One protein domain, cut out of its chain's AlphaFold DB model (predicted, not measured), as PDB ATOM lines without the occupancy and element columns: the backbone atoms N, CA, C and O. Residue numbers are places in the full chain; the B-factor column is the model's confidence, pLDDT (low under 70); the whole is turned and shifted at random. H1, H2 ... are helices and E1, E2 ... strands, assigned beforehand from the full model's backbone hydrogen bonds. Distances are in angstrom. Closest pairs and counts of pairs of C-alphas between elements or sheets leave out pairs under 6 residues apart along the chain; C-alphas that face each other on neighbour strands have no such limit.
ATOM      1  N   VAL A  15     127.799 164.839 118.920       91.44
ATOM      2  CA  VAL A  15     128.884 165.353 118.068       91.44
ATOM      3  C   VAL A  15     129.576 164.215 117.323       91.44
ATOM      4  O   VAL A  15     130.053 164.384 116.202       91.44
ATOM      5  N   TRP A  16     129.650 163.036 117.944       92.19
ATOM      6  CA  TRP A  16     130.260 161.864 117.330       92.19
ATOM      7  C   TRP A  16     129.691 160.563 117.894       92.19
ATOM      8  O   TRP A  16     129.458 160.432 119.096       92.19
ATOM      9  N   THR A  17     129.524 159.565 117.030       91.06
ATOM     10  CA  THR A  17     129.117 158.205 117.402       91.06
ATOM     11  C   THR A  17     130.023 157.193 116.733       91.06
ATOM     12  O   THR A  17     130.299 157.307 115.539       91.06
ATOM     13  N   CYS A  18     130.413 156.158 117.468       86.69
ATOM     14  CA  CYS A  18     131.121 155.033 116.882       86.69
ATOM     15  C   CYS A  18     130.138 153.953 116.411       86.69
ATOM     16  O   CYS A  18     129.244 153.564 117.159       86.69
ATOM     17  N   ALA A  19     130.335 153.415 115.206       84.94
ATOM     18  CA  ALA A  19     129.593 152.238 114.739       84.94
ATOM     19  C   ALA A  19     130.135 150.921 115.331       84.94
ATOM     20  O   ALA A  19     129.411 149.935 115.422       84.94
ATOM     21  N   LEU A  20     131.415 150.905 115.716       86.31
ATOM     22  CA  LEU A  20     132.138 149.703 116.148       86.31
ATOM     23  C   LEU A  20     132.151 149.521 117.668       86.31
ATOM     24  O   LEU A  20     132.251 148.401 118.161       86.31
ATOM     25  N   LEU A  21     132.076 150.621 118.413       88.69
ATOM     26  CA  LEU A  21     132.173 150.631 119.865       88.69
ATOM     27  C   LEU A  21     130.913 151.261 120.464       88.69
ATOM     28  O   LEU A  21     130.339 152.170 119.868       88.69
ATOM     29  N   PRO A  22     130.500 150.853 121.675       92.06
ATOM     30  CA  PRO A  22     129.332 151.408 122.355       92.06
ATOM     31  C   PRO A  22     129.608 152.811 122.921       92.06
ATOM     32  O   PRO A  22     129.197 153.109 124.033       92.06
ATOM     33  N   TYR A  23     130.322 153.676 122.203       92.69
ATOM     34  CA  TYR A  23     130.706 155.005 122.664       92.69
ATOM     35  C   TYR A  23     130.111 156.087 121.775       92.69
ATOM     36  O   TYR A  23     129.996 155.940 120.556       92.69
ATOM     37  N   ARG A  24     129.777 157.206 122.410       92.81
ATOM     38  CA  ARG A  24     129.435 158.451 121.730       92.81
ATOM     39  C   ARG A  24     130.016 159.634 122.484       92.81
ATOM     40  O   ARG A  24     130.309 159.537 123.675       92.81
ATOM     41  N   ILE A  25     130.153 160.747 121.788       93.81
ATOM     42  CA  ILE A  25     130.559 162.025 122.351       93.81
ATOM     43  C   ILE A  25     129.438 163.003 122.063       93.81
ATOM     44  O   ILE A  25     128.988 163.130 120.923       93.81
ATOM     45  N   ILE A  26     128.983 163.676 123.109       93.31
ATOM     46  CA  ILE A  26     127.953 164.704 123.012       93.31
ATOM     47  C   ILE A  26     128.527 166.051 123.434       93.31
ATOM     48  O   ILE A  26     129.457 166.104 124.239       93.31
ATOM     49  N   ALA A  27     127.950 167.130 122.929       91.00
ATOM     50  CA  ALA A  27     128.089 168.454 123.493       91.00
ATOM     51  C   ALA A  27     126.996 168.657 124.552       91.00
ATOM     52  O   ALA A  27     125.816 168.363 124.339       91.00
ATOM     53  N   CYS A  28     127.393 169.165 125.716       87.31
ATOM     54  CA  CYS A  28     126.461 169.629 126.737       87.31
ATOM     55  C   CYS A  28     125.536 170.707 126.150       87.31
ATOM     56  O   CYS A  28     125.915 171.404 125.208       87.31
ATOM     57  N   ARG A  29     124.340 170.873 126.721       83.19
ATOM     58  CA  ARG A  29     123.310 171.808 126.237       83.19
ATOM     59  C   ARG A  29     123.818 173.236 126.011       83.19
ATOM     60  O   ARG A  29     123.389 173.892 125.070       83.19
ATOM     61  N   ASP A  30     124.730 173.702 126.859       84.06
ATOM     62  CA  ASP A  30     125.290 175.054 126.764       84.06
ATOM     63  C   ASP A  30     126.393 175.180 125.697       84.06
ATOM     64  O   ASP A  30     126.921 176.268 125.477       84.06
ATOM     65  N   LEU A  31     126.758 174.073 125.039       84.81
ATOM     66  CA  LEU A  31     127.854 173.974 124.075       84.81
ATOM     67  C   LEU A  31     129.174 174.490 124.666       84.81
ATOM     68  O   LEU A  31     129.897 175.257 124.033       84.81
ATOM     69  N   ILE A  32     129.469 174.087 125.907       87.38
ATOM     70  CA  ILE A  32     130.696 174.458 126.641       87.38
ATOM     71  C   ILE A  32     131.570 173.236 126.969       87.38
ATOM     72  O   ILE A  32     132.756 173.364 127.273       87.38
ATOM     73  N   GLN A  33     131.012 172.025 126.928       90.31
ATOM     74  CA  GLN A  33     131.737 170.810 127.300       90.31
ATOM     75  C   GLN A  33     131.355 169.650 126.391       90.31
ATOM     76  O   GLN A  33     130.184 169.485 126.057       90.31
ATOM     77  N   TYR A  34     132.342 168.833 126.042       92.56
ATOM     78  CA  TYR A  34     132.150 167.509 125.478       92.56
ATOM     79  C   TYR A  34     132.012 166.489 126.605       92.56
ATOM     80  O   TYR A  34     132.735 166.541 127.603       92.56
ATOM     81  N   ILE A  35     131.117 165.526 126.427       93.56
ATOM     82  CA  ILE A  35     130.904 164.427 127.363       93.56
ATOM     83  C   ILE A  35     131.098 163.126 126.600       93.56
ATOM     84  O   ILE A  35     130.355 162.823 125.665       93.56
ATOM     85  N   VAL A  36     132.093 162.344 127.013       93.88
ATOM     86  CA  VAL A  36     132.287 160.984 126.508       93.88
ATOM     87  C   VAL A  36     131.318 160.075 127.244       93.88
ATOM     88  O   VAL A  36     131.295 160.040 128.476       93.88
ATOM     89  N   GLN A  37     130.522 159.329 126.491       94.69
ATOM     90  CA  GLN A  37     129.515 158.430 127.024       94.69
ATOM     91  C   GLN A  37     129.703 157.015 126.500       94.69
ATOM     92  O   GLN A  37     130.102 156.808 125.353       94.69
ATOM     93  N   VAL A  38     129.347 156.043 127.336       93.31
ATOM     94  CA  VAL A  38     129.251 154.631 126.958       93.31
ATOM     95  C   VAL A  38     127.799 154.171 127.019       93.31
ATOM     96  O   VAL A  38     127.040 154.578 127.901       93.31
ATOM     97  N   ARG A  39     127.396 153.344 126.060       91.75
ATOM     98  CA  ARG A  39     126.067 152.756 125.964       91.75
ATOM     99  C   ARG A  39     125.948 151.606 126.961       91.75
ATOM    100  O   ARG A  39     126.711 150.648 126.884       91.75
ATOM    101  N   ASN A  40     124.952 151.686 127.838       88.75
ATOM    102  CA  ASN A  40     124.467 150.560 128.634       88.75
ATOM    103  C   ASN A  40     123.156 150.015 128.038       88.75
ATOM    104  O   ASN A  40     122.610 150.573 127.087       88.75
ATOM    105  N   GLU A  41     122.610 148.954 128.639       82.69
ATOM    106  CA  GLU A  41     121.367 148.299 128.199       82.69
ATOM    107  C   GLU A  41     120.154 149.241 128.136       82.69
ATOM    108  O   GLU A  41     119.286 149.072 127.286       82.69
ATOM    109  N   LYS A  42     120.086 150.232 129.037       83.19
ATOM    110  CA  LYS A  42     118.903 151.096 129.211       83.19
ATOM    111  C   LYS A  42     119.134 152.578 128.935       83.19
ATOM    112  O   LYS A  42     118.159 153.307 128.813       83.19
ATOM    113  N   ALA A  43     120.381 153.040 128.903       86.44
ATOM    114  CA  ALA A  43     120.724 154.452 128.721       86.44
ATOM    115  C   ALA A  43     122.216 154.610 128.411       86.44
ATOM    116  O   ALA A  43     122.999 153.669 128.572       86.44
ATOM    117  N   TYR A  44     122.630 155.819 128.043       90.31
ATOM    118  CA  TYR A  44     124.040 156.186 128.051       90.31
ATOM    119  C   TYR A  44     124.501 156.608 129.445       90.31
ATOM    120  O   TYR A  44     123.747 157.187 130.228       90.31
ATOM    121  N   ARG A  45     125.765 156.327 129.751       91.12
ATOM    122  CA  ARG A  45     126.434 156.742 130.983       91.12
ATOM    123  C   ARG A  45     127.580 157.688 130.663       91.12
ATOM    124  O   ARG A  45     128.423 157.367 129.829       91.12
ATOM    125  N   ASN A  46     127.646 158.800 131.387       92.12
ATOM    126  CA  ASN A  46     128.751 159.755 131.317       92.12
ATOM    127  C   ASN A  46     130.021 159.134 131.911       92.12
ATOM    128  O   ASN A  46     129.999 158.633 133.038       92.12
ATOM    129  N   LEU A  47     131.117 159.172 131.155       91.88
ATOM    130  CA  LEU A  47     132.428 158.693 131.588       91.88
ATOM    131  C   LEU A  47     133.362 159.839 131.955       91.88
ATOM    132  O   LEU A  47     134.007 159.797 132.999       91.88
ATOM    133  N   SER A  48     133.477 160.842 131.091       92.56
ATOM    134  CA  SER A  48     134.428 161.939 131.271       92.56
ATOM    135  C   SER A  48     133.940 163.202 130.584       92.56
ATOM    136  O   SER A  48     133.180 163.141 129.616       92.56
ATOM    137  N   TYR A  49     134.392 164.335 131.109       92.75
ATOM    138  CA  TYR A  49     133.977 165.675 130.714       92.75
ATOM    139  C   TYR A  49     135.206 166.438 130.237       92.75
ATOM    140  O   TYR A  49     136.218 166.476 130.938       92.75
ATOM    141  N   PHE A  50     135.123 167.048 129.061       91.00
ATOM    142  CA  PHE A  50     136.240 167.755 128.449       91.00
ATOM    143  C   PHE A  50     135.795 169.112 127.926       91.00
ATOM    144  O   PHE A  50     134.785 169.231 127.243       91.00
ATOM    145  N   SER A  51     136.577 170.152 128.194       88.19
ATOM    146  CA  SER A  51     136.386 171.457 127.548       88.19
ATOM    147  C   SER A  51     137.087 171.543 126.191       88.19
ATOM    148  O   SER A  51     136.843 172.468 125.432       88.19
ATOM    149  N   GLU A  52     137.992 170.624 125.881       87.88
ATOM    150  CA  GLU A  52     138.779 170.636 124.649       87.88
ATOM    151  C   GLU A  52     138.684 169.271 123.978       87.88
ATOM    152  O   GLU A  52     138.491 168.262 124.654       87.88
ATOM    153  N   TRP A  53     138.810 169.248 122.655       88.88
ATOM    154  CA  TRP A  53     138.694 168.015 121.880       88.88
ATOM    155  C   TRP A  53     139.974 167.175 121.912       88.88
ATOM    156  O   TRP A  53     139.923 165.970 122.133       88.88
ATOM    157  N   GLU A  54     141.131 167.822 121.760       88.38
ATOM    158  CA  GLU A  54     142.452 167.179 121.684       88.38
ATOM    159  C   GLU A  54     142.730 166.160 122.815       88.38
ATOM    160  O   GLU A  54     143.252 165.078 122.536       88.38
ATOM    161  N   PRO A  55     142.362 166.409 124.090       90.88
ATOM    162  CA  PRO A  55     142.623 165.450 125.161       90.88
ATOM    163  C   PRO A  55     141.801 164.159 125.066       90.88
ATOM    164  O   PRO A  55     142.198 163.165 125.680       90.88
ATOM    165  N   ILE A  56     140.679 164.154 124.337       91.31
ATOM    166  CA  ILE A  56     139.772 163.001 124.248       91.31
ATOM    167  C   ILE A  56     140.495 161.820 123.605       91.31
ATOM    168  O   ILE A  56     140.474 160.718 124.148       91.31
ATOM    169  N   GLU A  57     141.190 162.066 122.493       90.56
ATOM    170  CA  GLU A  57     141.956 161.048 121.773       90.56
ATOM    171  C   GLU A  57     143.029 160.415 122.672       90.56
ATOM    172  O   GLU A  57     143.184 159.195 122.707       90.56
ATOM    173  N   ARG A  58     143.716 161.240 123.474       90.12
ATOM    174  CA  ARG A  58     144.764 160.781 124.399       90.12
ATOM    175  C   ARG A  58     144.223 159.915 125.533       90.12
ATOM    176  O   ARG A  58     144.897 158.980 125.952       90.12
ATOM    177  N   HIS A  59     143.034 160.232 126.048       92.75
ATOM    178  CA  HIS A  59     142.409 159.465 127.134       92.75
ATOM    179  C   HIS A  59     141.739 158.187 126.630       92.75
ATOM    180  O   HIS A  59     141.630 157.214 127.375       92.75
ATOM    181  N   TYR A  60     141.296 158.189 125.373       91.75
ATOM    182  CA  TYR A  60     140.568 157.086 124.766       91.75
ATOM    183  C   TYR A  60     141.182 156.690 123.414       91.75
ATOM    184  O   TYR A  60     140.559 156.900 122.367       91.75
ATOM    185  N   PRO A  61     142.375 156.064 123.411       90.31
ATOM    186  CA  PRO A  61     143.045 155.644 122.178       90.31
ATOM    187  C   PRO A  61     142.205 154.664 121.344       90.31
ATOM    188  O   PRO A  61     142.302 154.637 120.121       90.31
ATOM    189  N   GLN A  62     141.314 153.895 121.975       91.06
ATOM    190  CA  GLN A  62     140.366 153.027 121.274       91.06
ATOM    191  C   GLN A  62     139.368 153.806 120.406       91.06
ATOM    192  O   GLN A  62     138.929 153.292 119.380       91.06
ATOM    193  N   LEU A  63     139.014 155.038 120.790       90.69
ATOM    194  CA  LEU A  63     138.153 155.896 119.975       90.69
ATOM    195  C   LEU A  63     138.939 156.460 118.792       90.69
ATOM    196  O   LEU A  63     138.416 156.465 117.681       90.69
ATOM    197  N   ALA A  64     140.204 156.835 119.008       88.62
ATOM    198  CA  ALA A  64     141.131 157.238 117.948       88.62
ATOM    199  C   ALA A  64     141.218 156.169 116.851       88.62
ATOM    200  O   ALA A  64     140.961 156.436 115.678       88.62
ATOM    201  N   MET A  65     141.466 154.919 117.253       89.69
ATOM    202  CA  MET A  65     141.526 153.777 116.336       89.69
ATOM    203  C   MET A  65     140.200 153.503 115.620       89.69
ATOM    204  O   MET A  65     140.198 152.988 114.505       89.69
ATOM    205  N   ALA A  66     139.073 153.843 116.247       89.44
ATOM    206  CA  ALA A  66     137.742 153.639 115.691       89.44
ATOM    207  C   ALA A  66     137.261 154.797 114.793       89.44
ATOM    208  O   ALA A  66     136.093 154.811 114.398       89.44
ATOM    209  N   GLY A  67     138.137 155.756 114.468       88.50
ATOM    210  CA  GLY A  67     137.830 156.864 113.562       88.50
ATOM    211  C   GLY A  67     137.314 158.123 114.258       88.50
ATOM    212  O   GLY A  67     136.530 158.869 113.666       88.50
ATOM    213  N   LEU A  68     137.716 158.369 115.509       90.00
ATOM    214  CA  LEU A  68     137.522 159.675 116.134       90.00
ATOM    215  C   LEU A  68     138.243 160.746 115.290       90.00
ATOM    216  O   LEU A  68     139.428 160.586 114.997       90.00
ATOM    217  N   PRO A  69     137.564 161.830 114.876       88.25
ATOM    218  CA  PRO A  69     138.202 162.873 114.089       88.25
ATOM    219  C   PRO A  69     139.266 163.604 114.913       88.25
ATOM    220  O   PRO A  69     139.096 163.835 116.108       88.25
ATOM    221  N   LEU A  70     140.354 164.009 114.253       85.19
ATOM    222  CA  LEU A  70     141.474 164.714 114.889       85.19
ATOM    223  C   LEU A  70     141.062 166.090 115.443       85.19
ATOM    224  O   LEU A  70     141.588 166.558 116.447       85.19
ATOM    225  N   ASN A  71     140.095 166.732 114.788       84.62
ATOM    226  CA  ASN A  71     139.529 168.011 115.197       84.62
ATOM    227  C   ASN A  71     138.061 167.834 115.573       84.62
ATOM    228  O   ASN A  71     137.379 166.975 115.009       84.62
ATOM    229  N   SER A  72     137.568 168.690 116.469       81.94
ATOM    230  CA  SER A  72     136.154 168.661 116.830       81.94
ATOM    231  C   SER A  72     135.266 168.916 115.606       81.94
ATOM    232  O   SER A  72     135.487 169.917 114.915       81.94
ATOM    233  N   PRO A  73     134.250 168.071 115.356       82.75
ATOM    234  CA  PRO A  73     133.219 168.329 114.350       82.75
ATOM    235  C   PRO A  73     132.428 169.608 114.631       82.75
ATOM    236  O   PRO A  73     131.957 170.263 113.704       82.75
ATOM    237  N   GLU A  74     132.301 169.972 115.907       81.62
ATOM    238  CA  GLU A  74     131.538 171.129 116.357       81.62
ATOM    239  C   GLU A  74     132.399 172.001 117.267       81.62
ATOM    240  O   GLU A  74     133.042 171.510 118.190       81.62
ATOM    241  N   VAL A  75     132.440 173.309 117.015       78.81
ATOM    242  CA  VAL A  75     133.238 174.224 117.838       78.81
ATOM    243  C   VAL A  75     132.367 174.775 118.958       78.81
ATOM    244  O   VAL A  75     131.446 175.553 118.720       78.81
ATOM    245  N   LEU A  76     132.694 174.396 120.190       84.62
ATOM    246  CA  LEU A  76     131.981 174.841 121.383       84.62
ATOM    247  C   LEU A  76     132.146 176.352 121.624       84.62
ATOM    248  O   LEU A  76     133.190 176.950 121.349       84.62
ATOM    249  N   SER A  77     131.124 176.984 122.197       82.19
ATOM    250  CA  SER A  77     131.046 178.440 122.388       82.19
ATOM    251  C   SER A  77     132.186 179.004 123.239       82.19
ATOM    252  O   SER A  77     132.695 180.099 122.978       82.19
ATOM    253  N   HIS A  78     132.617 178.284 124.275       79.12
ATOM    254  CA  HIS A  78     133.755 178.702 125.103       79.12
ATOM    255  C   HIS A  78     135.085 178.557 124.356       79.12
ATOM    256  O   HIS A  78     135.998 179.352 124.577       79.12
TER     257      HIS A  78
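What this domain is: This is residues 15 to 78 of the 113 residues of an uncharacterized protein of Nereida ignava (UniProt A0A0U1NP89). Look for a twisted wall of four antiparallel strands, E1 to E4, with two short helices, H1 and H2, set off to one side of it. The unnamed stretch of residues 66 to 78 runs back from H2 as a tail. The 64 printed residues hold E1, E2, E3, E4, H1 and H2 in that order, of mixed class; the sheet is a meander, each strand the antiparallel neighbour of the one before. The whole is compact, with a radius of gyration of the C-alphas of 11.1 A and spans of 32 by 25 by 17 A.

How they stand to each other: Begin with the inner hairpin of E2, residues 23 to 27, and E3, residues 34 to 39, at 148 degrees; N 35 and O 26 are 2.8 A apart, within hydrogen-bond range. At one edge, E1, residues 15 to 17, forms a hairpin with E2, with N 25 and O 16 at 2.8 A. At the other edge, E4, residues 44 to 50, forms one with E3, with N 50 and O 34 at 2.8 A. The sheet is only just strongly twisted, its C-alphas up to 4.3 A off the best plane. H1, residues 54 to 59, only grazes the sheet with residues 56 to 59; the closest C-alphas of H1 and E4 are those of Ile 56 and Phe 50, 7.3 A apart. H2, residues 61 to 65, is only just not on the sheet, with 4 pairs of C-alphas within 10 A. H1 and H2 are close but not clearly touching, closest at the C-alphas of Glu 57 and Ala 64, 5.5 A. Every O i to N i+4 pair is within hydrogen-bond range in H2, and 1 of 2 in H1.

Where its parts are: Find C-alpha 15 at (128.884, 165.353, 118.068), where E1 begins its 7.2 A. E2 spans 13.7 A, E3 16.0 A and E4 16.8 A, the last ending at C-alpha 50, (136.240, 167.755, 128.449). H1 spans 9.4 A, and H2 runs 6.3 A to C-alpha 65 at (141.526, 153.777, 116.336).

The domain as a whole: The C-alphas of Glu 41 and His 78, the two farthest apart, are 33.0 A from each other. The printed part has no cut, and no link between named elements is long. Mean pLDDT of the printed part is 88.8, and no printed residue is under 70.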